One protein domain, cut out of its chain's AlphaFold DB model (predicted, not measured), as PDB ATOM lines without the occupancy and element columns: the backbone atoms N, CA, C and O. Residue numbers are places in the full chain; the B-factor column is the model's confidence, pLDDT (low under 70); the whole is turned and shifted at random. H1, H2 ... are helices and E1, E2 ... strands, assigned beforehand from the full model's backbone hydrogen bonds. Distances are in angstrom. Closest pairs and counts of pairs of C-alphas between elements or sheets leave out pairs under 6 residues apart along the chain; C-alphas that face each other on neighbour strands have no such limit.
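This is residues 40 to 165 and 213 to 291 of the 528 residues of an uncharacterized protein of Emericella nidulans (strain FGSC A4 / ATCC 38163 / CBS 112.46 / NRRL 194 / M139) (UniProt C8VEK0). A twisted sheet of E1, E6, E7, E8 and E9 makes the core, and its long antiparallel ribbon of E1 and E8 runs on well past E6 and E7. H1 packs over E6 on one face of this sheet, H4 lies on the opposite face beside the strands, H5 packs over E1, the hairpin of E2 and E3 lies by E1 and E8, and the small hairpin of E4 and E5 sits near H1; in the long link after H3, residues 237 to 242 stick out. The printed part has 205 residues, with nine named strands and five named helices in the order E1 E2 E3 H1 E4 E5 E6 E7 E8 E9 H2 H3 H4 H5. The branched sheet's neighbour pairs are antiparallel, and the class is mixed, helices and strands. The whole is compact, with a radius of gyration of the C-alphas of 18.2 A and spans of 51 by 45 by 35 A.

E1, residues 40 to 53, begins at C-alpha 40 (240.890, 225.030, 226.206) and is 40.3 A long. E2 is residues 65 to 69, E3 84 to 88, H1 90 to 99, E4 103 to 106, E5 109 to 112 and E6 119 to 124. E7, residues 134 to 141, is 22.8 A long; E8, 149 to 165, is 42.9 A long and bends by 79 degrees at residue 162. E9 is residues 213 to 216, H2 220 to 226, H3 232 to 236 and H4 257 to 262. H5, residues 275 to 291, is 24.5 A long and ends at C-alpha 291 (241.635, 209.218, 211.202).

E6, E7 and E8 form a meander, each strand the antiparallel neighbour of the one before, with N 122 and O 137 at 2.8 A and N 136 and O 154 at 2.8 A. On one side of E8 lies E1, with N 46 and O 159 at 2.9 A; on the other side lie E7 and E9, with N 160 and O 214 at 2.8 A. The hairpin E2 and E3 has N 68 and O 85 at 2.8 A, and the closest C-alphas of E2 and E8, Phe 68 and Thr 153, are 5.7 A apart. The hairpin E4 and E5 has N 104 and O 111 at 2.8 A; the closest C-alphas of H1 and E4, Leu 97 and Val 103, are 6.0 A apart. H1 is on the branched sheet, over E6, at a height of 9.4 A. H4 is on the opposite face, its closest C-alpha to E6 being Asp 259, 5.7 A from Leu 120. H2 is on the sheet and stands up from it, with the C-alphas of Pro 123 and Pro 220 closest at 5.3 A. H5 is over E1, slantwise at 38 degrees on the local plane; the closest C-alphas are Val 49 and Glu 286, 5.3 A. H4 and H5, a helical hairpin, touch through residues 285 to 289 of H5, at a shallow tilt of 24 degrees, opposite ways, with the C-alphas of Leu 262 and Val 285 closest at 7.0 A. H3 is not on the sheet and is apart from H2, H4 and H5. Every O i to N i+4 pair is within hydrogen-bond range in H1, H3, H4 and H5; in H2 it is 2 of 3.

The two C-alphas farthest apart, Leu 40 and Gly 107, are 59.3 A apart. Residues 166 to 212 are not printed, with 16.0 A across the cut. The links E1 to E2, E2 to E3, H3 to H4 and H4 to H5 are long. Mean pLDDT of the printed part is 80.3; 47 residues are under 70, among them 233 to 253 and 269 to 278.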
ATOM      1  N   LEU A  40     241.814 224.467 227.180       91.62
ATOM      2  CA  LEU A  40     240.890 225.030 226.206       91.62
ATOM      3  C   LEU A  40     239.641 224.155 226.134       91.62
ATOM      4  O   LEU A  40     239.710 223.005 225.707       91.62
ATOM      5  N   LYS A  41     238.487 224.730 226.473       91.38
ATOM      6  CA  LYS A  41     237.189 224.105 226.199       91.38
ATOM      7  C   LYS A  41     236.764 224.437 224.777       91.38
ATOM      8  O   LYS A  41     236.736 225.608 224.403       91.38
ATOM      9  N   THR A  42     236.489 223.413 223.983       89.69
ATOM     10  CA  THR A  42     236.167 223.545 222.562       89.69
ATOM     11  C   THR A  42     235.344 222.355 222.089       89.69
ATOM     12  O   THR A  42     235.143 221.386 222.812       89.69
ATOM     13  N   GLN A  43     234.887 222.420 220.848       89.12
ATOM     14  CA  GLN A  43     234.446 221.241 220.124       89.12
ATOM     15  C   GLN A  43     235.627 220.611 219.386       89.12
ATOM     16  O   GLN A  43     236.467 221.327 218.831       89.12
ATOM     17  N   VAL A  44     235.696 219.283 219.394       89.31
ATOM     18  CA  VAL A  44     236.678 218.481 218.652       89.31
ATOM     19  C   VAL A  44     235.947 217.538 217.700       89.31
ATOM     20  O   VAL A  44     234.831 217.117 218.012       89.31
ATOM     21  N   PRO A  45     236.519 217.222 216.530       91.12
ATOM     22  CA  PRO A  45     235.899 216.265 215.634       91.12
ATOM     23  C   PRO A  45     236.044 214.856 216.204       91.12
ATOM     24  O   PRO A  45     237.108 214.475 216.690       91.12
ATOM     25  N   ALA A  46     234.972 214.085 216.111       89.25
ATOM     26  CA  ALA A  46     234.940 212.668 216.417       89.25
ATOM     27  C   ALA A  46     234.283 211.949 215.244       89.25
ATOM     28  O   ALA A  46     233.195 212.334 214.809       89.25
ATOM     29  N   VAL A  47     234.961 210.935 214.718       90.44
ATOM     30  CA  VAL A  47     234.511 210.197 213.540       90.44
ATOM     31  C   VAL A  47     234.545 208.711 213.841       90.44
ATOM     32  O   VAL A  47     235.534 208.209 214.371       90.44
ATOM     33  N   ARG A  48     233.467 208.024 213.476       88.44
ATOM     34  CA  ARG A  48     233.406 206.565 213.415       88.44
ATOM     35  C   ARG A  48     233.016 206.132 212.009       88.44
ATOM     36  O   ARG A  48     232.251 206.825 211.336       88.44
ATOM     37  N   VAL A  49     233.537 204.994 211.578       91.12
ATOM     38  CA  VAL A  49     233.316 204.459 210.234       91.12
ATOM     39  C   VAL A  49     233.026 202.979 210.352       91.12
ATOM     40  O   VAL A  49     233.844 202.265 210.904       91.12
ATOM     41  N   ALA A  50     231.895 202.528 209.824       90.50
ATOM     42  CA  ALA A  50     231.594 201.104 209.717       90.50
ATOM     43  C   ALA A  50     231.623 200.698 208.248       90.50
ATOM     44  O   ALA A  50     231.047 201.405 207.416       90.50
ATOM     45  N   CYS A  51     232.267 199.581 207.935       91.81
ATOM     46  CA  CYS A  51     232.416 199.064 206.582       91.81
ATOM     47  C   CYS A  51     231.815 197.656 206.438       91.81
ATOM     48  O   CYS A  51     231.743 196.896 207.397       91.81
ATOM     49  N   LEU A  52     231.391 197.310 205.221       91.00
ATOM     50  CA  LEU A  52     230.855 195.999 204.849       91.00
ATOM     51  C   LEU A  52     231.488 195.527 203.539       91.00
ATOM     52  O   LEU A  52     231.490 196.267 202.547       91.00
ATOM     53  N   GLU A  53     232.030 194.310 203.554       89.44
ATOM     54  CA  GLU A  53     232.604 193.642 202.382       89.44
ATOM     55  C   GLU A  53     231.505 193.008 201.525       89.44
ATOM     56  O   GLU A  53     230.547 192.427 202.035       89.44
ATOM     57  N   HIS A  54     231.674 193.096 200.205       88.81
ATOM     58  CA  HIS A  54     230.777 192.489 199.227       88.81
ATOM     59  C   HIS A  54     231.499 191.442 198.391       88.81
ATOM     60  O   HIS A  54     232.724 191.441 198.261       88.81
ATOM     61  N   GLN A  55     230.721 190.561 197.761       86.88
ATOM     62  CA  GLN A  55     231.276 189.651 196.766       86.88
ATOM     63  C   GLN A  55     231.846 190.434 195.572       86.88
ATOM     64  O   GLN A  55     231.311 191.493 195.223       86.88
ATOM     65  N   PRO A  56     232.911 189.921 194.924       87.12
ATOM     66  CA  PRO A  56     233.435 190.515 193.708       87.12
ATOM     67  C   PRO A  56     232.350 190.686 192.647       87.12
ATOM     68  O   PRO A  56     231.574 189.763 192.403       87.12
ATOM     69  N   LEU A  57     232.337 191.841 191.991       86.50
ATOM     70  CA  LEU A  57     231.372 192.160 190.940       86.50
ATOM     71  C   LEU A  57     232.048 192.729 189.697       86.50
ATOM     72  O   LEU A  57     233.200 193.179 189.739       86.50
ATOM     73  N   SER A  58     231.298 192.706 188.597       81.38
ATOM     74  CA  SER A  58     231.667 193.349 187.339       81.38
ATOM     75  C   SER A  58     230.953 194.693 187.203       81.38
ATOM     76  O   SER A  58     229.749 194.797 187.427       81.38
ATOM     77  N   LEU A  59     231.679 195.728 186.772       76.00
ATOM     78  CA  LEU A  59     231.094 197.042 186.453       76.00
ATOM     79  C   LEU A  59     230.205 197.027 185.195       76.00
ATOM     80  O   LEU A  59     229.553 198.026 184.889       76.00
ATOM     81  N   GLU A  60     230.182 195.911 184.464       75.19
ATOM     82  CA  GLU A  60     229.313 195.707 183.302       75.19
ATOM     83  C   GLU A  60     227.860 195.392 183.689       75.19
ATOM     84  O   GLU A  60     226.989 195.391 182.821       75.19
ATOM     85  N   GLU A  61     227.583 195.131 184.968       69.88
ATOM     86  CA  GLU A  61     226.228 194.863 185.439       69.88
ATOM     87  C   GLU A  61     225.319 196.102 185.325       69.88
ATOM     88  O   GLU A  61     225.716 197.247 185.568       69.88
ATOM     89  N   ASP A  62     224.057 195.860 184.957       69.62
ATOM     90  CA  ASP A  62     223.060 196.916 184.739       69.62
ATOM     91  C   ASP A  62     222.644 197.621 186.046       69.62
ATOM     92  O   ASP A  62     222.176 198.760 185.991       69.62
ATOM     93  N   SER A  63     222.840 196.984 187.211       83.12
ATOM     94  CA  SER A  63     222.510 197.554 188.524       83.12
ATOM     95  C   SER A  63     223.525 197.184 189.609       83.12
ATOM     96  O   SER A  63     223.649 196.019 189.979       83.12
ATOM     97  N   LEU A  64     224.174 198.190 190.189       87.44
ATOM     98  CA  LEU A  64     225.073 198.096 191.331       87.44
ATOM     99  C   LEU A  64     224.293 198.364 192.627       87.44
ATOM    100  O   LEU A  64     224.211 199.498 193.106       87.44
ATOM    101  N   ARG A  65     223.682 197.313 193.180       92.12
ATOM    102  CA  ARG A  65     222.937 197.376 194.447       92.12
ATOM    103  C   ARG A  65     223.799 196.836 195.575       92.12
ATOM    104  O   ARG A  65     224.022 195.633 195.648       92.12
ATOM    105  N   LEU A  66     224.259 197.722 196.450       93.62
ATOM    106  CA  LEU A  66     225.175 197.380 197.534       93.62
ATOM    107  C   LEU A  66     224.555 197.721 198.885       93.62
ATOM    108  O   LEU A  66     223.857 198.727 199.030       93.62
ATOM    109  N   ALA A  67     224.795 196.858 199.865       94.19
ATOM    110  CA  ALA A  67     224.362 197.068 201.238       94.19
ATOM    111  C   ALA A  67     225.365 197.959 201.985       94.19
ATOM    112  O   ALA A  67     226.562 197.742 201.876       94.19
ATOM    113  N   PHE A  68     224.887 198.952 202.732       94.12
ATOM    114  CA  PHE A  68     225.695 199.827 203.582       94.12
ATOM    115  C   PHE A  68     225.375 199.571 205.059       94.12
ATOM    116  O   PHE A  68     224.191 199.426 205.394       94.12
ATOM    117  N   PRO A  69     226.377 199.594 205.959       91.69
ATOM    118  CA  PRO A  69     226.141 199.542 207.398       91.69
ATOM    119  C   PRO A  69     225.265 200.702 207.869       91.69
ATOM    120  O   PRO A  69     225.539 201.866 207.558       91.69
ATOM    121  N   LYS A  70     224.224 200.410 208.648       90.75
ATOM    122  CA  LYS A  70     223.375 201.432 209.261       90.75
ATOM    123  C   LYS A  70     223.977 201.894 210.583       90.75
ATOM    124  O   LYS A  70     224.140 201.099 211.506       90.75
ATOM    125  N   LEU A  71     224.231 203.195 210.707       86.75
ATOM    126  CA  LEU A  71     224.716 203.799 211.948       86.75
ATOM    127  C   LEU A  71     223.582 204.532 212.669       86.75
ATOM    128  O   LEU A  71     222.970 205.459 212.134       86.75
ATOM    129  N   TYR A  72     223.321 204.139 213.917       85.44
ATOM    130  CA  TYR A  72     222.344 204.803 214.785       85.44
ATOM    131  C   TYR A  72     223.017 205.770 215.744       85.44
ATOM    132  O   TYR A  72     224.112 205.509 216.239       85.44
ATOM    133  N   GLN A  73     222.334 206.868 216.061       79.19
ATOM    134  CA  GLN A  73     222.940 208.038 216.693       79.19
ATOM    135  C   GLN A  73     223.673 207.758 218.021       79.19
ATOM    136  O   GLN A  73     224.688 208.403 218.281       79.19
ATOM    137  N   PHE A  74     223.214 206.783 218.807       78.88
ATOM    138  CA  PHE A  74     223.755 206.444 220.132       78.88
ATOM    139  C   PHE A  74     224.008 204.934 220.298       78.88
ATOM    140  O   PHE A  74     224.117 204.439 221.412       78.88
ATOM    141  N   ALA A  75     224.067 204.184 219.191       77.00
ATOM    142  CA  ALA A  75     224.374 202.755 219.240       77.00
ATOM    143  C   ALA A  75     225.890 202.513 219.326       77.00
ATOM    144  O   ALA A  75     226.653 203.320 218.773       77.00
ATOM    145  N   PRO A  76     226.320 201.409 219.970       72.69
ATOM    146  CA  PRO A  76     227.715 200.983 219.972       72.69
ATOM    147  C   PRO A  76     228.222 200.742 218.551       72.69
ATOM    148  O   PRO A  76     227.465 200.363 217.659       72.69
ATOM    149  N   TYR A  77     229.520 200.976 218.370       67.81
ATOM    150  CA  TYR A  77     230.224 200.808 217.102       67.81
ATOM    151  C   TYR A  77     230.122 199.385 216.529       67.81
ATOM    152  O   TYR A  77     229.958 199.244 215.322       67.81
ATOM    153  N   ARG A  78     230.175 198.352 217.386       68.69
ATOM    154  CA  ARG A  78     229.939 196.947 217.017       68.69
ATOM    155  C   ARG A  78     229.032 196.250 218.030       68.69
ATOM    156  O   ARG A  78     229.185 196.445 219.237       68.69
ATOM    157  N   GLY A  79     228.099 195.424 217.547       57.81
ATOM    158  CA  GLY A  79     227.262 194.545 218.382       57.81
ATOM    159  C   GLY A  79     225.906 195.107 218.837       57.81
ATOM    160  O   GLY A  79     225.196 194.447 219.595       57.81
ATOM    161  N   GLY A  80     225.509 196.295 218.368       50.88
ATOM    162  CA  GLY A  80     224.213 196.910 218.678       50.88
ATOM    163  C   GLY A  80     223.319 197.059 217.453       50.88
ATOM    164  O   GLY A  80     223.229 198.150 216.901       50.88
ATOM    165  N   GLY A  81     222.630 195.987 217.051       53.22
ATOM    166  CA  GLY A  81     221.540 196.058 216.068       53.22
ATOM    167  C   GLY A  81     221.954 196.566 214.684       53.22
ATOM    168  O   GLY A  81     221.225 197.368 214.100       53.22
ATOM    169  N   GLU A  82     223.111 196.123 214.187       61.91
ATOM    170  CA  GLU A  82     223.617 196.409 212.842       61.91
ATOM    171  C   GLU A  82     222.570 196.000 211.800       61.91
ATOM    172  O   GLU A  82     222.344 194.826 211.516       61.91
ATOM    173  N   GLY A  83     221.850 196.997 211.298       76.62
ATOM    174  CA  GLY A  83     221.019 196.848 210.117       76.62
ATOM    175  C   GLY A  83     221.843 197.211 208.896       76.62
ATOM    176  O   GLY A  83     222.759 198.026 208.973       76.62
ATOM    177  N   GLU A  84     221.473 196.664 207.755       89.88
ATOM    178  CA  GLU A  84     222.029 197.065 206.472       89.88
ATOM    179  C   GLU A  84     220.964 197.809 205.670       89.88
ATOM    180  O   GLU A  84     219.767 197.522 205.776       89.88
ATOM    181  N   ILE A  85     221.388 198.775 204.859       91.19
ATOM    182  CA  ILE A  85     220.526 199.409 203.862       91.19
ATOM    183  C   ILE A  85     221.067 199.129 202.467       91.19
ATOM    184  O   ILE A  85     222.202 199.468 202.154       91.19
ATOM    185  N   VAL A  86     220.253 198.512 201.615       93.94
ATOM    186  CA  VAL A  86     220.626 198.254 200.221       93.94
ATOM    187  C   VAL A  86     220.294 199.477 199.383       93.94
ATOM    188  O   VAL A  86     219.125 199.850 199.259       93.94
ATOM    189  N   LEU A  87     221.317 200.078 198.787       92.62
ATOM    190  CA  LEU A  87     221.210 201.259 197.939       92.62
ATOM    191  C   LEU A  87     221.638 200.915 196.513       92.62
ATOM    192  O   LEU A  87     222.586 200.163 196.301       92.62
ATOM    193  N   ASP A  88     220.926 201.469 195.535       92.38
ATOM    194  CA  ASP A  88     221.365 201.452 194.142       92.38
ATOM    195  C   ASP A  88     222.314 202.630 193.917       92.38
ATOM    196  O   ASP A  88     221.904 203.791 193.964       92.38
ATOM    197  N   VAL A  89     223.591 202.320 193.715       92.12
ATOM    198  CA  VAL A  89     224.670 203.308 193.573       92.12
ATOM    199  C   VAL A  89     225.186 203.386 192.135       92.12
ATOM    200  O   VAL A  89     226.209 204.020 191.877       92.12
ATOM    201  N   THR A  90     224.473 202.777 191.181       90.12
ATOM    202  CA  THR A  90     224.896 202.654 189.776       90.12
ATOM    203  C   THR A  90     225.186 204.006 189.138       90.12
ATOM    204  O   THR A  90     226.269 204.219 188.594       90.12
ATOM    205  N   ASN A  91     224.224 204.930 189.212       88.56
ATOM    206  CA  ASN A  91     224.346 206.235 188.565       88.56
ATOM    207  C   ASN A  91     225.437 207.070 189.237       88.56
ATOM    208  O   ASN A  91     226.326 207.557 188.555       88.56
ATOM    209  N   SER A  92     225.451 207.134 190.572       90.31
ATOM    210  CA  SER A  92     226.466 207.883 191.318       90.31
ATOM    211  C   SER A  92     227.888 207.369 191.065       90.31
ATOM    212  O   SER A  92     228.807 208.168 190.886       90.31
ATOM    213  N   ALA A  93     228.076 206.047 190.993       89.44
ATOM    214  CA  ALA A  93     229.365 205.455 190.657       89.44
ATOM    215  C   ALA A  93     229.776 205.782 189.213       89.44
ATOM    216  O   ALA A  93     230.905 206.213 188.982       89.44
ATOM    217  N   ARG A  94     228.866 205.640 188.238       88.06
ATOM    218  CA  ARG A  94     229.138 205.974 186.827       88.06
ATOM    219  C   ARG A  94     229.439 207.459 186.634       88.06
ATOM    220  O   ARG A  94     230.380 207.791 185.915       88.06
ATOM    221  N   ASP A  95     228.702 208.342 187.296       88.62
ATOM    222  CA  ASP A  95     228.899 209.791 187.231       88.62
ATOM    223  C   ASP A  95     230.268 210.181 187.800       88.62
ATOM    224  O   ASP A  95     231.025 210.906 187.156       88.62
ATOM    225  N   TYR A  96     230.652 209.633 188.956       88.50
ATOM    226  CA  TYR A  96     231.960 209.908 189.555       88.50
ATOM    227  C   TYR A  96     233.126 209.362 188.715       88.50
ATOM    228  O   TYR A  96     234.144 210.033 188.516       88.50
ATOM    229  N   LEU A  97     232.983 208.140 188.194       87.31
ATOM    230  CA  LEU A  97     233.999 207.517 187.349       87.31
ATOM    231  C   LEU A  97     234.151 208.252 186.009       87.31
ATOM    232  O   LEU A  97     235.277 208.483 185.563       87.31
ATOM    233  N   SER A  98     233.043 208.659 185.385       86.19
ATOM    234  CA  SER A  98     233.051 209.399 184.118       86.19
ATOM    235  C   SER A  98     233.592 210.819 184.280       86.19
ATOM    236  O   SER A  98     234.482 211.204 183.526       86.19
ATOM    237  N   ALA A  99     233.173 211.557 185.316       84.25
ATOM    238  CA  ALA A  99     233.745 212.863 185.662       84.25
ATOM    239  C   ALA A  99     235.258 212.776 185.920       84.25
ATOM    240  O   ALA A  99     236.008 213.722 185.679       84.25
ATOM    241  N   GLY A 100     235.710 211.614 186.391       79.25
ATOM    242  CA  GLY A 100     237.106 211.318 186.632       79.25
ATOM    243  C   GLY A 100     237.918 210.831 185.433       79.25
ATOM    244  O   GLY A 100     239.103 210.569 185.634       79.25
ATOM    245  N   ASN A 101     237.317 210.661 184.249       83.44
ATOM    246  CA  ASN A 101     237.917 209.978 183.092       83.44
ATOM    247  C   ASN A 101     238.497 208.588 183.439       83.44
ATOM    248  O   ASN A 101     239.513 208.167 182.888       83.44
ATOM    249  N   LEU A 102     237.873 207.886 184.392       82.44
ATOM    250  CA  LEU A 102     238.336 206.596 184.922       82.44
ATOM    251  C   LEU A 102     237.749 205.391 184.189       82.44
ATOM    252  O   LEU A 102     238.136 204.258 184.467       82.44
ATOM    253  N   VAL A 103     236.810 205.620 183.275       82.38
ATOM    254  CA  VAL A 103     236.075 204.564 182.583       82.38
ATOM    255  C   VAL A 103     236.037 204.785 181.081       82.38
ATOM    256  O   VAL A 103     235.965 205.914 180.601       82.38
ATOM    257  N   THR A 104     236.035 203.682 180.345       77.06
ATOM    258  CA  THR A 104     235.693 203.621 178.928       77.06
ATOM    259  C   THR A 104     234.325 202.971 178.779       77.06
ATOM    260  O   THR A 104     234.045 201.908 179.336       77.06
ATOM    261  N   THR A 105     233.444 203.618 178.021       71.81
ATOM    262  CA  THR A 105     232.136 203.061 177.675       71.81
ATOM    263  C   THR A 105     232.273 202.243 176.396       71.81
ATOM    264  O   THR A 105     232.557 202.810 175.338       71.81
ATOM    265  N   SER A 106     232.072 200.926 176.469       63.47
ATOM    266  CA  SER A 106     232.017 200.056 175.287       63.47
ATOM    267  C   SER A 106     230.650 199.365 175.222       63.47
ATOM    268  O   SER A 106     230.341 198.437 175.965       63.47
ATOM    269  N   GLY A 107     229.765 199.865 174.356       67.88
ATOM    270  CA  GLY A 107     228.388 199.365 174.274       67.88
ATOM    271  C   GLY A 107     227.576 199.658 175.545       67.88
ATOM    272  O   GLY A 107     227.419 200.820 175.908       67.88
ATOM    273  N   ARG A 108     227.026 198.612 176.189       59.72
ATOM    274  CA  ARG A 108     226.268 198.710 177.460       59.72
ATOM    275  C   ARG A 108     227.142 198.592 178.719       59.72
ATOM    276  O   ARG A 108     226.650 198.886 179.801       59.72
ATOM    277  N   GLY A 109     228.403 198.179 178.584       66.19
ATOM    278  CA  GLY A 109     229.313 197.960 179.710       66.19
ATOM    279  C   GLY A 109     230.196 199.170 180.014       66.19
ATOM    280  O   GLY A 109     230.561 199.943 179.120       66.19
ATOM    281  N   VAL A 110     230.560 199.314 181.289       72.75
ATOM    282  CA  VAL A 110     231.523 200.306 181.777       72.75
ATOM    283  C   VAL A 110     232.758 199.556 182.267       72.75
ATOM    284  O   VAL A 110     232.669 198.772 183.204       72.75
ATOM    285  N   THR A 111     233.912 199.799 181.650       78.44
ATOM    286  CA  THR A 111     235.190 199.201 182.070       78.44
ATOM    287  C   THR A 111     236.135 200.280 182.571       78.44
ATOM    288  O   THR A 111     236.154 201.381 182.021       78.44
ATOM    289  N   LEU A 112     236.932 199.985 183.600       80.25
ATOM    290  CA  LEU A 112     237.981 200.900 184.050       80.25
ATOM    291  C   LEU A 112     239.054 201.066 182.966       80.25
ATOM    292  O   LEU A 112     239.373 200.123 182.240       80.25
ATOM    293  N   VAL A 113     239.627 202.266 182.858       80.44
ATOM    294  CA  VAL A 113     240.765 202.503 181.959       80.44
ATOM    295  C   VAL A 113     241.975 201.646 182.383       80.44
ATOM    296  O   VAL A 113     242.176 201.450 183.582       80.44
ATOM    297  N   PRO A 114     242.843 201.196 181.451       70.31
ATOM    298  CA  PRO A 114     244.009 200.348 181.760       70.31
ATOM    299  C   PRO A 114     245.015 200.925 182.775       70.31
ATOM    300  O   PRO A 114     245.889 200.213 183.259       70.31
ATOM    301  N   HIS A 115     244.918 202.220 183.083       72.94
ATOM    302  CA  HIS A 115     245.759 202.931 184.051       72.94
ATOM    303  C   HIS A 115     244.957 203.490 185.233       72.94
ATOM    304  O   HIS A 115     245.390 204.443 185.880       72.94
ATOM    305  N   ALA A 116     243.764 202.951 185.493       74.94
ATOM    306  CA  ALA A 116     242.985 203.345 186.653       74.94
ATOM    307  C   ALA A 116     243.714 202.915 187.940       74.94
ATOM    308  O   ALA A 116     244.308 201.832 187.974       74.94
ATOM    309  N   PRO A 117     243.648 203.725 189.010       79.38
ATOM    310  CA  PRO A 117     244.139 203.341 190.326       79.38
ATOM    311  C   PRO A 117     243.624 201.966 190.767       79.38
ATOM    312  O   PRO A 117     242.465 201.615 190.531       79.38
ATOM    313  N   SER A 118     244.482 201.193 191.438       83.00
ATOM    314  CA  SER A 118     244.141 199.862 191.961       83.00
ATOM    315  C   SER A 118     243.056 199.899 193.040       83.00
ATOM    316  O   SER A 118     242.381 198.894 193.253       83.00
ATOM    317  N   LEU A 119     242.882 201.050 193.689       88.81
ATOM    318  CA  LEU A 119     241.831 201.351 194.648       88.81
ATOM    319  C   LEU A 119     241.207 202.704 194.296       88.81
ATOM    320  O   LEU A 119     241.928 203.673 194.067       88.81
ATOM    321  N   LEU A 120     239.878 202.762 194.275       91.31
ATOM    322  CA  LEU A 120     239.105 203.973 194.010       91.31
ATOM    323  C   LEU A 120     238.065 204.184 195.105       91.31
ATOM    324  O   LEU A 120     237.269 203.288 195.366       91.31
ATOM    325  N   THR A 121     238.032 205.377 195.689       94.12
ATOM    326  CA  THR A 121     237.014 205.786 196.658       94.12
ATOM    327  C   THR A 121     236.015 206.729 196.000       94.12
ATOM    328  O   THR A 121     236.385 207.769 195.450       94.12
ATOM    329  N   ILE A 122     234.737 206.368 196.074       94.50
ATOM    330  CA  ILE A 122     233.614 207.128 195.533       94.50
ATOM    331  C   ILE A 122     232.780 207.657 196.709       94.50
ATOM    332  O   ILE A 122     232.193 206.849 197.436       94.50
ATOM    333  N   PRO A 123     232.713 208.983 196.925       95.50
ATOM    334  CA  PRO A 123     231.833 209.567 197.926       95.50
ATOM    335  C   PRO A 123     230.379 209.530 197.441       95.50
ATOM    336  O   PRO A 123     230.071 209.886 196.305       95.50
ATOM    337  N   LEU A 124     229.475 209.122 198.322       94.69
ATOM    338  CA  LEU A 124     228.054 208.971 198.048       94.69
ATOM    339  C   LEU A 124     227.252 209.733 199.098       94.69
ATOM    340  O   LEU A 124     227.481 209.589 200.301       94.69
ATOM    341  N   ASP A 125     226.287 210.523 198.642       92.69
ATOM    342  CA  ASP A 125     225.301 211.132 199.530       92.69
ATOM    343  C   ASP A 125     224.243 210.077 199.875       92.69
ATOM    344  O   ASP A 125     223.411 209.720 199.038       92.69
ATOM    345  N   ILE A 126     224.340 209.502 201.076       89.19
ATOM    346  CA  ILE A 126     223.466 208.416 201.532       89.19
ATOM    347  C   ILE A 126     222.832 208.744 202.879       89.19
ATOM    348  O   ILE A 126     223.421 209.419 203.721       89.19
ATOM    349  N   THR A 127     221.661 208.158 203.110       84.62
ATOM    350  CA  THR A 127     220.976 208.150 204.407       84.62
ATOM    351  C   THR A 127     220.952 206.725 204.961       84.62
ATOM    352  O   THR A 127     219.952 206.012 204.849       84.62
ATOM    353  N   ALA A 128     222.075 206.282 205.530       79.12
ATOM    354  CA  ALA A 128     222.243 204.955 206.125       79.12
ATOM    355  C   ALA A 128     222.079 205.005 207.651       79.12
ATOM    356  O   ALA A 128     222.993 204.714 208.424       79.12
ATOM    357  N   GLY A 129     220.869 205.375 208.076       79.25
ATOM    358  CA  GLY A 129     220.520 205.612 209.477       79.25
ATOM    359  C   GLY A 129     220.649 207.076 209.887       79.25
ATOM    360  O   GLY A 129     221.137 207.913 209.134       79.25
ATOM    361  N   ASP A 130     220.204 207.381 211.103       82.94
ATOM    362  CA  ASP A 130     220.059 208.767 211.574       82.94
ATOM    363  C   ASP A 130     221.405 209.427 211.922       82.94
ATOM    364  O   ASP A 130     221.461 210.613 212.242       82.94
ATOM    365  N   ALA A 131     222.492 208.652 211.895       83.75
ATOM    366  CA  ALA A 131     223.839 209.116 212.194       83.75
ATOM    367  C   ALA A 131     224.746 209.225 210.959       83.75
ATOM    368  O   ALA A 131     225.881 209.676 211.091       83.75
ATOM    369  N   SER A 132     224.297 208.793 209.775       89.50
ATOM    370  CA  SER A 132     225.148 208.785 208.583       89.50
ATOM    371  C   SER A 132     225.467 210.207 208.125       89.50
ATOM    372  O   SER A 132     224.563 210.991 207.852       89.50
ATOM    373  N   SER A 133     226.752 210.520 208.016       91.94
ATOM    374  CA  SER A 133     227.282 211.782 207.499       91.94
ATOM    375  C   SER A 133     227.658 211.710 206.022       91.94
ATOM    376  O   SER A 133     227.550 212.724 205.340       91.94
ATOM    377  N   LEU A 134     228.164 210.559 205.561       95.81
ATOM    378  CA  LEU A 134     228.608 210.297 204.186       95.81
ATOM    379  C   LEU A 134     228.719 208.783 203.950       95.81
ATOM    380  O   LEU A 134     229.101 208.039 204.856       95.81
ATOM    381  N   GLY A 135     228.432 208.339 202.729       95.88
ATOM    382  CA  GLY A 135     228.721 206.989 202.252       95.88
ATOM    383  C   GLY A 135     229.999 206.954 201.431       95.88
ATOM    384  O   GLY A 135     230.269 207.877 200.667       95.88
ATOM    385  N   LEU A 136     230.779 205.888 201.547       96.75
ATOM    386  CA  LEU A 136     231.949 205.650 200.712       96.75
ATOM    387  C   LEU A 136     231.812 204.293 200.035       96.75
ATOM    388  O   LEU A 136     231.569 203.288 200.699       96.75
ATOM    389  N   LEU A 137     231.999 204.262 198.722       96.00
ATOM    390  CA  LEU A 137     232.162 203.034 197.958       96.00
ATOM    391  C   LEU A 137     233.626 202.915 197.541       96.00
ATOM    392  O   LEU A 137     234.122 203.721 196.758       96.00
ATOM    393  N   LEU A 138     234.310 201.913 198.077       94.81
ATOM    394  CA  LEU A 138     235.689 201.592 197.765       94.81
ATOM    395  C   LEU A 138     235.703 200.433 196.773       94.81
ATOM    396  O   LEU A 138     235.107 199.385 197.010       94.81
ATOM    397  N   LEU A 139     236.390 200.629 195.657       91.38
ATOM    398  CA  LEU A 139     236.489 199.674 194.564       91.38
ATOM    399  C   LEU A 139     237.949 199.271 194.401       91.38
ATOM    400  O   LEU A 139     238.760 200.073 193.934       91.38
ATOM    401  N   LYS A 140     238.291 198.035 194.779       89.88
ATOM    402  CA  LYS A 140     239.634 197.485 194.569       89.88
ATOM    403  C   LYS A 140     239.662 196.562 193.360       89.88
ATOM    404  O   LYS A 140     238.904 195.599 193.289       89.88
ATOM    405  N   GLN A 141     240.577 196.811 192.429       85.88
ATOM    406  CA  GLN A 141     240.797 195.921 191.292       85.88
ATOM    407  C   GLN A 141     241.441 194.611 191.766       85.88
ATOM    408  O   GLN A 141     242.478 194.626 192.431       85.88
ATOM    409  N   ILE A 142     240.831 193.476 191.417       79.75
ATOM    410  CA  ILE A 142     241.352 192.143 191.761       79.75
ATOM    411  C   ILE A 142     242.324 191.654 190.679       79.75
ATOM    412  O   ILE A 142     243.337 191.029 190.985       79.75
ATOM    413  N   ASN A 143     242.044 191.988 189.416       72.81
ATOM    414  CA  ASN A 143     242.828 191.567 188.258       72.81
ATOM    415  C   ASN A 143     243.316 192.789 187.468       72.81
ATOM    416  O   ASN A 143     242.606 193.788 187.380       72.81
ATOM    417  N   ALA A 144     244.476 192.668 186.814       64.69
ATOM    418  CA  ALA A 144     245.079 193.730 185.993       64.69
ATOM    419  C   ALA A 144     244.202 194.197 184.811       64.69
ATOM    420  O   ALA A 144     244.433 195.260 184.249       64.69
ATOM    421  N   GLU A 145     243.196 193.404 184.431       64.94
ATOM    422  CA  GLU A 145     242.230 193.736 183.377       64.94
ATOM    423  C   GLU A 145     241.081 194.643 183.859       64.94
ATOM    424  O   GLU A 145     240.233 195.011 183.052       64.94
ATOM    425  N   GLY A 146     240.987 194.954 185.160       63.44
ATOM    426  CA  GLY A 146     239.965 195.852 185.718       63.44
ATOM    427  C   GLY A 146     238.518 195.335 185.664       63.44
ATOM    428  O   GLY A 146     237.602 196.069 186.024       63.44
ATOM    429  N   LYS A 147     238.297 194.087 185.226       69.12
ATOM    430  CA  LYS A 147     236.959 193.480 185.065       69.12
ATOM    431  C   LYS A 147     236.320 193.015 186.371       69.12
ATOM    432  O   LYS A 147     235.109 193.100 186.511       69.12
ATOM    433  N   ASN A 148     237.131 192.529 187.311       77.56
ATOM    434  CA  ASN A 148     236.661 192.054 188.610       77.56
ATOM    435  C   ASN A 148     237.093 193.028 189.696       77.56
ATOM    436  O   ASN A 148     238.291 193.299 189.854       77.56
ATOM    437  N   ILE A 149     236.116 193.514 190.452       86.31
ATOM    438  CA  ILE A 149     236.324 194.507 191.496       86.31
ATOM    439  C   ILE A 149     235.785 193.966 192.812       86.31
ATOM    440  O   ILE A 149     234.674 193.448 192.857       86.31
ATOM    441  N   ALA A 150     236.578 194.096 193.874       89.38
ATOM    442  CA  ALA A 150     236.157 193.853 195.246       89.38
ATOM    443  C   ALA A 150     235.548 195.149 195.809       89.38
ATOM    444  O   ALA A 150     236.288 196.130 195.974       89.38
ATOM    445  N   PRO A 151     234.229 195.197 196.067       92.06
ATOM    446  CA  PRO A 151     233.580 196.365 196.641       92.06
ATOM    447  C   PRO A 151     233.647 196.316 198.164       92.06
ATOM    448  O   PRO A 151     233.356 195.293 198.785       92.06
ATOM    449  N   LEU A 152     233.932 197.463 198.766       93.38
ATOM    450  CA  LEU A 152     233.774 197.699 200.194       93.38
ATOM    451  C   LEU A 152     232.944 198.968 200.377       93.38
ATOM    452  O   LEU A 152     233.284 200.028 199.854       93.38
ATOM    453  N   THR A 153     231.839 198.871 201.101       94.88
ATOM    454  CA  THR A 153     230.958 200.013 201.376       94.88
ATOM    455  C   THR A 153     231.129 200.458 202.811       94.88
ATOM    456  O   THR A 153     231.004 199.633 203.711       94.88
ATOM    457  N   CYS A 154     231.350 201.746 203.040       94.81
ATOM    458  CA  CYS A 154     231.507 202.300 204.375       94.81
ATOM    459  C   CYS A 154     230.517 203.432 204.634       94.81
ATOM    460  O   CYS A 154     230.267 204.269 203.766       94.81
ATOM    461  N   THR A 155     230.002 203.496 205.856       94.38
ATOM    462  CA  THR A 155     229.194 204.608 206.360       94.38
ATOM    463  C   THR A 155     230.024 205.385 207.373       94.38
ATOM    464  O   THR A 155     230.535 204.816 208.335       94.38
ATOM    465  N   VAL A 156     230.161 206.691 207.158       94.19
ATOM    466  CA  VAL A 156     230.881 207.616 208.041       94.19
ATOM    467  C   VAL A 156     229.869 208.332 208.931       94.19
ATOM    468  O   VAL A 156     228.893 208.867 208.415       94.19
ATOM    469  N   ASP A 157     230.106 208.396 210.240       92.25
ATOM    470  CA  ASP A 157     229.408 209.291 211.176       92.25
ATOM    471  C   ASP A 157     230.434 210.239 211.795       92.25
ATOM    472  O   ASP A 157     231.327 209.820 212.538       92.25
ATOM    473  N   ALA A 158     230.314 211.515 211.448       92.62
ATOM    474  CA  ALA A 158     231.186 212.590 211.881       92.62
ATOM    475  C   ALA A 158     230.424 213.572 212.772       92.62
ATOM    476  O   ALA A 158     229.309 213.997 212.457       92.62
ATOM    477  N   ARG A 159     231.047 213.975 213.883       91.19
ATOM    478  CA  ARG A 159     230.442 214.866 214.878       91.19
ATOM    479  C   ARG A 159     231.423 215.863 215.460       91.19
ATOM    480  O   ARG A 159     232.615 215.592 215.563       91.19
ATOM    481  N   TRP A 160     230.887 216.983 215.924       91.12
ATOM    482  CA  TRP A 160     231.541 217.859 216.887       91.12
ATOM    483  C   TRP A 160     231.196 217.394 218.297       91.12
ATOM    484  O   TRP A 160     230.029 217.409 218.682       91.12
ATOM    485  N   ALA A 161     232.206 216.991 219.055       89.75
ATOM    486  CA  ALA A 161     232.089 216.598 220.451       89.75
ATOM    487  C   ALA A 161     232.586 217.727 221.349       89.75
ATOM    488  O   ALA A 161     233.676 218.257 221.122       89.75
ATOM    489  N   ASN A 162     231.824 218.090 222.378       91.19
ATOM    490  CA  ASN A 162     232.328 218.989 223.411       91.19
ATOM    491  C   ASN A 162     233.489 218.315 224.151       91.19
ATOM    492  O   ASN A 162     233.405 217.153 224.551       91.19
ATOM    493  N   ALA A 163     234.596 219.035 224.287       90.31
ATOM    494  CA  ALA A 163     235.808 218.505 224.872       90.31
ATOM    495  C   ALA A 163     236.653 219.589 225.533       90.31
ATOM    496  O   ALA A 163     236.602 220.783 225.219       90.31
ATOM    497  N   THR A 164     237.516 219.130 226.424       92.00
ATOM    498  CA  THR A 164     238.554 219.930 227.050       92.00
ATOM    499  C   THR A 164     239.912 219.466 226.535       92.00
ATOM    500  O   THR A 164     240.335 218.337 226.780       92.00
ATOM    501  N   SER A 165     240.593 220.348 225.809       91.50
ATOM    502  CA  SER A 165     241.970 220.161 225.358       91.50
ATOM    503  C   SER A 165     242.933 220.691 226.413       91.50
ATOM    504  O   SER A 165     242.749 221.799 226.925       91.50
ATOM    505  N   TRP A 213     227.010 216.485 221.599       86.81
ATOM    506  CA  TRP A 213     227.426 216.023 220.279       86.81
ATOM    507  C   TRP A 213     226.579 216.679 219.197       86.81
ATOM    508  O   TRP A 213     225.358 216.578 219.201       86.81
ATOM    509  N   THR A 214     227.229 217.321 218.232       90.25
ATOM    510  CA  THR A 214     226.559 217.909 217.067       90.25
ATOM    511  C   THR A 214     226.927 217.116 215.824       90.25
ATOM    512  O   THR A 214     228.109 216.974 215.516       90.25
ATOM    513  N   HIS A 215     225.932 216.584 215.117       90.50
ATOM    514  CA  HIS A 215     226.144 215.844 213.870       90.50
ATOM    515  C   HIS A 215     226.693 216.753 212.762       90.50
ATOM    516  O   HIS A 215     226.347 217.933 212.685       90.50
ATOM    517  N   ILE A 216     227.578 216.204 211.930       91.44
ATOM    518  CA  ILE A 216     228.163 216.877 210.771       91.44
ATOM    519  C   ILE A 216     227.684 216.143 209.524       91.44
ATOM    520  O   ILE A 216     228.073 215.000 209.303       91.44
ATOM    521  N   GLN A 217     226.909 216.808 208.667       91.44
ATOM    522  CA  GLN A 217     226.646 216.296 207.323       91.44
ATOM    523  C   GLN A 217     227.833 216.624 206.416       91.44
ATOM    524  O   GLN A 217     228.209 217.793 206.283       91.44
ATOM    525  N   ILE A 218     228.414 215.607 205.782       92.00
ATOM    526  CA  ILE A 218     229.542 215.780 204.869       92.00
ATOM    527  C   ILE A 218     229.034 215.595 203.443       92.00
ATOM    528  O   ILE A 218     228.616 214.515 203.050       92.00
ATOM    529  N   GLN A 219     229.091 216.660 202.648       92.38
ATOM    530  CA  GLN A 219     228.727 216.584 201.235       92.38
ATOM    531  C   GLN A 219     229.865 215.955 200.412       92.38
ATOM    532  O   GLN A 219     231.033 216.229 200.707       92.38
ATOM    533  N   PRO A 220     229.566 215.208 199.331       91.81
ATOM    534  CA  PRO A 220     230.588 214.691 198.414       91.81
ATOM    535  C   PRO A 220     231.540 215.776 197.881       91.81
ATOM    536  O   PRO A 220     232.749 215.582 197.839       91.81
ATOM    537  N   SER A 221     231.029 216.980 197.609       90.94
ATOM    538  CA  SER A 221     231.851 218.126 197.189       90.94
ATOM    539  C   SER A 221     232.862 218.584 198.250       90.94
ATOM    540  O   SER A 221     233.915 219.125 197.919       90.94
ATOM    541  N   TRP A 222     232.569 218.380 199.538       89.88
ATOM    542  CA  TRP A 222     233.524 218.632 200.616       89.88
ATOM    543  C   TRP A 222     234.584 217.532 200.686       89.88
ATOM    544  O   TRP A 222     235.752 217.833 200.931       89.88
ATOM    545  N   PHE A 223     234.204 216.275 200.428       90.75
ATOM    546  CA  PHE A 223     235.160 215.176 200.299       90.75
ATOM    547  C   PHE A 223     236.175 215.452 199.186       90.75
ATOM    548  O   PHE A 223     237.366 215.274 199.420       90.75
ATOM    549  N   ASP A 224     235.747 215.983 198.039       88.75
ATOM    550  CA  ASP A 224     236.656 216.333 196.937       88.75
ATOM    551  C   ASP A 224     237.700 217.393 197.337       88.75
ATOM    552  O   ASP A 224     238.829 217.391 196.842       88.75
ATOM    553  N   LEU A 225     237.353 218.292 198.270       88.31
ATOM    554  CA  LEU A 225     238.295 219.264 198.839       88.31
ATOM    555  C   LEU A 225     239.268 218.627 199.834       88.31
ATOM    556  O   LEU A 225     240.407 219.083 199.949       88.31
ATOM    557  N   LEU A 226     238.814 217.620 200.583       88.00
ATOM    558  CA  LEU A 226     239.640 216.901 201.552       88.00
ATOM    559  C   LEU A 226     240.600 215.926 200.857       88.00
ATOM    560  O   LEU A 226     241.769 215.835 201.236       88.00
ATOM    561  N   SER A 227     240.108 215.242 199.825       90.31
ATOM    562  CA  SER A 227     240.792 214.205 199.060       90.31
ATOM    563  C   SER A 227     240.987 214.620 197.601       90.31
ATOM    564  O   SER A 227     240.474 213.954 196.696       90.31
ATOM    565  N   PRO A 228     241.743 215.703 197.334       87.88
ATOM    566  CA  PRO A 228     242.000 216.117 195.968       87.88
ATOM    567  C   PRO A 228     242.761 215.018 195.226       87.88
ATOM    568  O   PRO A 228     243.524 214.241 195.811       87.88
ATOM    569  N   ARG A 229     242.581 214.979 193.909       83.88
ATOM    570  CA  ARG A 229     243.366 214.115 193.030       83.88
ATOM    571  C   ARG A 229     244.729 214.751 192.800       83.88
ATOM    572  O   ARG A 229     244.810 215.894 192.353       83.88
ATOM    573  N   VAL A 230     245.792 214.024 193.135       77.06
ATOM    574  CA  VAL A 230     247.168 214.543 193.106       77.06
ATOM    575  C   VAL A 230     248.017 213.678 192.182       77.06
ATOM    576  O   VAL A 230     247.985 212.448 192.281       77.06
ATOM    577  N   SER A 231     248.779 214.310 191.289       77.44
ATOM    578  CA  SER A 231     249.738 213.619 190.424       77.44
ATOM    579  C   SER A 231     251.021 213.258 191.179       77.44
ATOM    580  O   SER A 231     251.387 213.917 192.153       77.44
ATOM    581  N   ASP A 232     251.736 212.230 190.717       72.19
ATOM    582  CA  ASP A 232     253.017 211.833 191.324       72.19
ATOM    583  C   ASP A 232     254.062 212.956 191.229       72.19
ATOM    584  O   ASP A 232     254.804 213.208 192.180       72.19
ATOM    585  N   ALA A 233     254.050 213.714 190.128       67.38
ATOM    586  CA  ALA A 233     254.907 214.881 189.937       67.38
ATOM    587  C   ALA A 233     254.668 215.969 191.003       67.38
ATOM    588  O   ALA A 233     255.622 216.561 191.512       67.38
ATOM    589  N   SER A 234     253.410 216.207 191.396       66.38
ATOM    590  CA  SER A 234     253.083 217.176 192.451       66.38
ATOM    591  C   SER A 234     253.575 216.751 193.837       66.38
ATOM    592  O   SER A 234     253.843 217.616 194.667       66.38
ATOM    593  N   LEU A 235     253.720 215.448 194.100       64.88
ATOM    594  CA  LEU A 235     254.246 214.938 195.373       64.88
ATOM    595  C   LEU A 235     255.776 215.030 195.447       64.88
ATOM    596  O   LEU A 235     256.316 215.361 196.502       64.88
ATOM    597  N   LEU A 236     256.475 214.797 194.332       62.72
ATOM    598  CA  LEU A 236     257.941 214.878 194.257       62.72
ATOM    599  C   LEU A 236     258.463 216.306 194.467       62.72
ATOM    600  O   LEU A 236     259.495 216.501 195.103       62.72
ATOM    601  N   HIS A 237     257.712 217.320 194.031       54.31
ATOM    602  CA  HIS A 237     258.096 218.718 194.239       54.31
ATOM    603  C   HIS A 237     258.101 219.136 195.727       54.31
ATOM    604  O   HIS A 237     258.771 220.093 196.107       54.31
ATOM    605  N   ILE A 238     257.381 218.409 196.595       54.25
ATOM    606  CA  ILE A 238     257.274 218.703 198.034       54.25
ATOM    607  C   ILE A 238     258.470 218.137 198.822       54.25
ATOM    608  O   ILE A 238     258.802 218.658 199.886       54.25
ATOM    609  N   THR A 239     259.159 217.109 198.313       51.94
ATOM    610  CA  THR A 239     260.286 216.465 199.014       51.94
ATOM    611  C   THR A 239     261.641 217.134 198.757       51.94
ATOM    612  O   THR A 239     262.649 216.682 199.297       51.94
ATOM    613  N   GLY A 240     261.685 218.221 197.975       44.00
ATOM    614  CA  GLY A 240     262.925 218.940 197.659       44.00
ATOM    615  C   GLY A 240     263.879 218.162 196.748       44.00
ATOM    616  O   GLY A 240     265.045 218.528 196.629       44.00
ATOM    617  N   VAL A 241     263.395 217.088 196.122       46.78
ATOM    618  CA  VAL A 241     264.096 216.394 195.045       46.78
ATOM    619  C   VAL A 241     263.684 217.091 193.755       46.78
ATOM    620  O   VAL A 241     262.494 217.118 193.435       46.78
ATOM    621  N   ASP A 242     264.644 217.691 193.045       44.34
ATOM    622  CA  ASP A 242     264.377 218.273 191.729       44.34
ATOM    623  C   ASP A 242     263.671 217.217 190.869       44.34
ATOM    624  O   ASP A 242     264.160 216.082 190.782       44.34
ATOM    625  N   PRO A 243     262.506 217.538 190.278       44.03
ATOM    626  CA  PRO A 243     261.813 216.595 189.429       44.03
ATOM    627  C   PRO A 243     262.736 216.310 188.247       44.03
ATOM    628  O   PRO A 243     262.931 217.157 187.378       44.03
ATOM    629  N   ILE A 244     263.338 215.118 188.237       47.81
ATOM    630  CA  ILE A 244     263.931 214.575 187.020       47.81
ATOM    631  C   ILE A 244     262.813 214.620 185.987       47.81
ATOM    632  O   ILE A 244     261.698 214.187 186.277       47.81
ATOM    633  N   ASP A 245     263.137 215.209 184.847       44.38
ATOM    634  CA  ASP A 245     262.281 215.600 183.737       44.38
ATOM    635  C   ASP A 245     261.435 214.427 183.194       44.38
ATOM    636  O   ASP A 245     261.691 213.868 182.131       44.38
ATOM    637  N   TYR A 246     260.426 213.996 183.953       43.41
ATOM    638  CA  TYR A 246     259.417 213.029 183.534       43.41
ATOM    639  C   TYR A 246     258.322 213.785 182.783       43.41
ATOM    640  O   TYR A 246     257.161 213.847 183.187       43.41
ATOM    641  N   HIS A 247     258.708 214.368 181.649       41.31
ATOM    642  CA  HIS A 247     257.787 214.703 180.573       41.31
ATOM    643  C   HIS A 247     257.306 213.408 179.908       41.31
ATOM    644  O   HIS A 247     257.670 213.074 178.784       41.31
ATOM    645  N   THR A 248     256.460 212.661 180.606       44.28
ATOM    646  CA  THR A 248     255.516 211.763 179.953       44.28
ATOM    647  C   THR A 248     254.123 212.287 180.251       44.28
ATOM    648  O   THR A 248     253.555 212.053 181.315       44.28
ATOM    649  N   GLU A 249     253.576 213.024 179.281       42.31
ATOM    650  CA  GLU A 249     252.148 213.325 179.133       42.31
ATOM    651  C   GLU A 249     251.350 212.025 178.929       42.31
ATOM    652  O   GLU A 249     250.686 211.810 177.916       42.31
ATOM    653  N   HIS A 250     251.413 211.105 179.886       47.28
ATOM    654  CA  HIS A 250     250.394 210.088 179.975       47.28
ATOM    655  C   HIS A 250     249.210 210.727 180.684       47.28
ATOM    656  O   HIS A 250     249.315 211.185 181.819       47.28
ATOM    657  N   THR A 251     248.082 210.758 179.980       48.72
ATOM    658  CA  THR A 251     246.718 210.937 180.487       48.72
ATOM    659  C   THR A 251     246.410 209.880 181.556       48.72
ATOM    660  O   THR A 251     245.602 208.977 181.348       48.72
ATOM    661  N   GLN A 252     247.123 209.921 182.678       58.16
ATOM    662  CA  GLN A 252     246.941 209.036 183.816       58.16
ATOM    663  C   GLN A 252     245.884 209.648 184.719       58.16
ATOM    664  O   GLN A 252     245.964 210.815 185.105       58.16
ATOM    665  N   ALA A 253     244.872 208.853 185.042       65.69
ATOM    666  CA  ALA A 253     243.879 209.257 186.009       65.69
ATOM    667  C   ALA A 253     244.545 209.348 187.388       65.69
ATOM    668  O   ALA A 253     245.049 208.358 187.916       65.69
ATOM    669  N   TYR A 254     244.578 210.549 187.957       77.81
ATOM    670  CA  TYR A 254     245.227 210.772 189.242       77.81
ATOM    671  C   TYR A 254     244.363 210.214 190.383       77.81
ATOM    672  O   TYR A 254     243.198 210.617 190.493       77.81
ATOM    673  N   PRO A 255     244.898 209.322 191.239       81.50
ATOM    674  CA  PRO A 255     244.169 208.831 192.401       81.50
ATOM    675  C   PRO A 255     243.907 209.961 193.396       81.50
ATOM    676  O   PRO A 255     244.698 210.909 193.521       81.50
ATOM    677  N   ALA A 256     242.797 209.845 194.121       86.94
ATOM    678  CA  ALA A 256     242.498 210.741 195.222       86.94
ATOM    679  C   ALA A 256     243.501 210.516 196.370       86.94
ATOM    680  O   ALA A 256     244.095 209.441 196.502       86.94
ATOM    681  N   LEU A 257     243.712 211.526 197.218       88.62
ATOM    682  CA  LEU A 257     244.635 211.404 198.351       88.62
ATOM    683  C   LEU A 257     244.271 210.228 199.275       88.62
ATOM    684  O   LEU A 257     245.162 209.492 199.698       88.62
ATOM    685  N   LEU A 258     242.979 210.028 199.550       91.62
ATOM    686  CA  LEU A 258     242.506 208.901 200.351       91.62
ATOM    687  C   LEU A 258     242.813 207.550 199.688       91.62
ATOM    688  O   LEU A 258     243.263 206.643 200.380       91.62
ATOM    689  N   ASP A 259     242.669 207.431 198.365       90.75
ATOM    690  CA  ASP A 259     242.983 206.193 197.628       90.75
ATOM    691  C   ASP A 259     244.442 205.776 197.839       90.75
ATOM    692  O   ASP A 259     244.744 204.604 198.054       90.75
ATOM    693  N   ARG A 260     245.359 206.753 197.831       87.50
ATOM    694  CA  ARG A 260     246.790 206.517 198.074       87.50
ATOM    695  C   ARG A 260     247.064 206.070 199.504       87.50
ATOM    696  O   ARG A 260     247.875 205.173 199.704       87.50
ATOM    697  N   ILE A 261     246.409 206.696 200.483       89.00
ATOM    698  CA  ILE A 261     246.551 206.336 201.900       89.00
ATOM    699  C   ILE A 261     246.047 204.911 202.113       89.00
ATOM    700  O   ILE A 261     246.761 204.082 202.671       89.00
ATOM    701  N   LEU A 262     244.848 204.609 201.615       90.56
ATOM    702  CA  LEU A 262     244.228 203.296 201.742       90.56
ATOM    703  C   LEU A 262     244.971 202.208 200.960       90.56
ATOM    704  O   LEU A 262     245.006 201.068 201.406       90.56
ATOM    705  N   GLY A 263     245.637 202.555 199.855       85.19
ATOM    706  CA  GLY A 263     246.465 201.628 199.083       85.19
ATOM    707  C   GLY A 263     247.685 201.070 199.831       85.19
ATOM    708  O   GLY A 263     248.262 200.085 199.376       85.19
ATOM    709  N   ILE A 264     248.078 201.667 200.964       85.69
ATOM    710  CA  ILE A 264     249.169 201.177 201.826       85.69
ATOM    711  C   ILE A 264     248.657 200.123 202.822       85.69
ATOM    712  O   ILE A 264     249.433 199.301 203.309       85.69
ATOM    713  N   TYR A 265     247.358 200.133 203.127       84.56
ATOM    714  CA  TYR A 265     246.754 199.212 204.080       84.56
ATOM    715  C   TYR A 265     246.340 197.899 203.400       84.56
ATOM    716  O   TYR A 265     245.993 197.891 202.213       84.56
ATOM    717  N   PRO A 266     246.367 196.768 204.132       81.00
ATOM    718  CA  PRO A 266     245.773 195.538 203.635       81.00
ATOM    719  C   PRO A 266     244.285 195.790 203.381       81.00
ATOM    720  O   PRO A 266     243.563 196.306 204.232       81.00
ATOM    721  N   PHE A 267     243.842 195.488 202.163       81.56
ATOM    722  CA  PHE A 267     242.431 195.609 201.820       81.56
ATOM    723  C   PHE A 267     241.738 194.304 202.211       81.56
ATOM    724  O   PHE A 267     242.239 193.254 201.787       81.56
ATOM    725  N   PRO A 268     240.614 194.362 202.943       77.56
ATOM    726  CA  PRO A 268     239.873 193.170 203.330       77.56
ATOM    727  C   PRO A 268     239.477 192.393 202.073       77.56
ATOM    728  O   PRO A 268     238.978 192.962 201.101       77.56
ATOM    729  N   GLY A 269     239.803 191.104 202.045       67.25
ATOM    730  CA  GLY A 269     239.513 190.261 200.897       67.25
ATOM    731  C   GLY A 269     239.649 188.774 201.190       67.25
ATOM    732  O   GLY A 269     240.400 188.348 202.071       67.25
ATOM    733  N   ASN A 270     238.982 187.978 200.354       53.97
ATOM    734  CA  ASN A 270     238.905 186.507 200.378       53.97
ATOM    735  C   ASN A 270     240.245 185.730 200.415       53.97
ATOM    736  O   ASN A 270     240.238 184.502 200.473       53.97
ATOM    737  N   THR A 271     241.405 186.391 200.347       50.59
ATOM    738  CA  THR A 271     242.718 185.739 200.499       50.59
ATOM    739  C   THR A 271     243.129 185.528 201.955       50.59
ATOM    740  O   THR A 271     244.088 184.794 202.211       50.59
ATOM    741  N   SER A 272     242.430 186.158 202.904       54.12
ATOM    742  CA  SER A 272     242.630 185.929 204.332       54.12
ATOM    743  C   SER A 272     242.208 184.501 204.699       54.12
ATOM    744  O   SER A 272     241.062 184.101 204.510       54.12
ATOM    745  N   LYS A 273     243.161 183.690 205.176       54.41
ATOM    746  CA  LYS A 273     242.947 182.251 205.419       54.41
ATOM    747  C   LYS A 273     242.171 181.963 206.711       54.41
ATOM    748  O   LYS A 273     241.733 180.830 206.880       54.41
ATOM    749  N   ASN A 274     241.989 182.958 207.585       56.84
ATOM    750  CA  ASN A 274     241.319 182.833 208.881       56.84
ATOM    751  C   ASN A 274     240.426 184.060 209.156       56.84
ATOM    752  O   ASN A 274     240.832 185.188 208.900       56.84
ATOM    753  N   GLY A 275     239.246 183.860 209.760       60.53
ATOM    754  CA  GLY A 275     238.289 184.948 210.037       60.53
ATOM    755  C   GLY A 275     238.820 186.080 210.931       60.53
ATOM    756  O   GLY A 275     238.400 187.219 210.783       60.53
ATOM    757  N   PHE A 276     239.800 185.802 211.798       62.91
ATOM    758  CA  PHE A 276     240.426 186.821 212.653       62.91
ATOM    759  C   PHE A 276     241.213 187.878 211.858       62.91
ATOM    760  O   PHE A 276     241.147 189.064 212.171       62.91
ATOM    761  N   ASP A 277     241.933 187.456 210.817       60.59
ATOM    762  CA  ASP A 277     242.740 188.361 209.990       60.59
ATOM    763  C   ASP A 277     241.831 189.250 209.117       60.59
ATOM    764  O   ASP A 277     242.122 190.421 208.898       60.59
ATOM    765  N   MET A 278     240.682 188.715 208.683       62.06
ATOM    766  CA  MET A 278     239.663 189.458 207.927       62.06
ATOM    767  C   MET A 278     239.038 190.595 208.754       62.06
ATOM    768  O   MET A 278     238.924 191.722 208.268       62.06
ATOM    769  N   ASP A 279     238.705 190.333 210.022       74.12
ATOM    770  CA  ASP A 279     238.182 191.360 210.932       74.12
ATOM    771  C   ASP A 279     239.211 192.465 211.207       74.12
ATOM    772  O   ASP A 279     238.846 193.638 211.323       74.12
ATOM    773  N   LEU A 280     240.495 192.110 211.300       80.88
ATOM    774  CA  LEU A 280     241.571 193.062 211.564       80.88
ATOM    775  C   LEU A 280     241.830 193.994 210.371       80.88
ATOM    776  O   LEU A 280     242.018 195.199 210.569       80.88
ATOM    777  N   ASP A 281     241.801 193.467 209.146       83.88
ATOM    778  CA  ASP A 281     241.947 194.264 207.922       83.88
ATOM    779  C   ASP A 281     240.797 195.271 207.781       83.88
ATOM    780  O   ASP A 281     241.028 196.457 207.519       83.88
ATOM    781  N   LEU A 282     239.561 194.837 208.055       86.75
ATOM    782  CA  LEU A 282     238.386 195.707 208.045       86.75
ATOM    783  C   LEU A 282     238.505 196.836 209.081       86.75
ATOM    784  O   LEU A 282     238.359 198.006 208.727       86.75
ATOM    785  N   VAL A 283     238.848 196.508 210.336       85.50
ATOM    786  CA  VAL A 283     239.066 197.506 211.406       85.50
ATOM    787  C   VAL A 283     240.165 198.496 211.024       85.50
ATOM    788  O   VAL A 283     240.074 199.685 211.328       85.50
ATOM    789  N   THR A 284     241.213 198.026 210.349       88.31
ATOM    790  CA  THR A 284     242.329 198.876 209.930       88.31
ATOM    791  C   THR A 284     241.885 199.903 208.888       88.31
ATOM    792  O   THR A 284     242.235 201.080 209.008       88.31
ATOM    793  N   VAL A 285     241.074 199.496 207.906       90.56
ATOM    794  CA  VAL A 285     240.486 200.416 206.919       90.56
ATOM    795  C   VAL A 285     239.523 201.399 207.589       90.56
ATOM    796  O   VAL A 285     239.623 202.604 207.355       90.56
ATOM    797  N   GLU A 286     238.644 200.924 208.473       90.88
ATOM    798  CA  GLU A 286     237.722 201.770 209.246       90.88
ATOM    799  C   GLU A 286     238.473 202.835 210.065       90.88
ATOM    800  O   GLU A 286     238.118 204.020 210.047       90.88
ATOM    801  N   LEU A 287     239.561 202.442 210.736       89.69
ATOM    802  CA  LEU A 287     240.421 203.340 211.502       89.69
ATOM    803  C   LEU A 287     241.140 204.347 210.596       89.69
ATOM    804  O   LEU A 287     241.182 205.532 210.925       89.69
ATOM    805  N   ALA A 288     241.678 203.904 209.457       92.19
ATOM    806  CA  ALA A 288     242.357 204.779 208.503       92.19
ATOM    807  C   ALA A 288     241.410 205.862 207.961       92.19
ATOM    808  O   ALA A 288     241.763 207.043 207.956       92.19
ATOM    809  N   ILE A 289     240.181 205.487 207.583       94.50
ATOM    810  CA  ILE A 289     239.152 206.435 207.139       94.50
ATOM    811  C   ILE A 289     238.760 207.367 208.298       94.50
ATOM    812  O   ILE A 289     238.726 208.586 208.123       94.50
ATOM    813  N   SER A 290     238.531 206.835 209.502       92.19
ATOM    814  CA  SER A 290     238.164 207.640 210.681       92.19
ATOM    815  C   SER A 290     239.225 208.696 211.007       92.19
ATOM    816  O   SER A 290     238.899 209.869 211.220       92.19
ATOM    817  N   LEU A 291     240.505 208.311 210.995       90.69
ATOM    818  CA  LEU A 291     241.635 209.218 211.202       90.69
ATOM    819  C   LEU A 291     241.719 210.267 210.096       90.69
ATOM    820  O   LEU A 291     241.911 211.444 210.395       90.69
TER     821      LEU A 291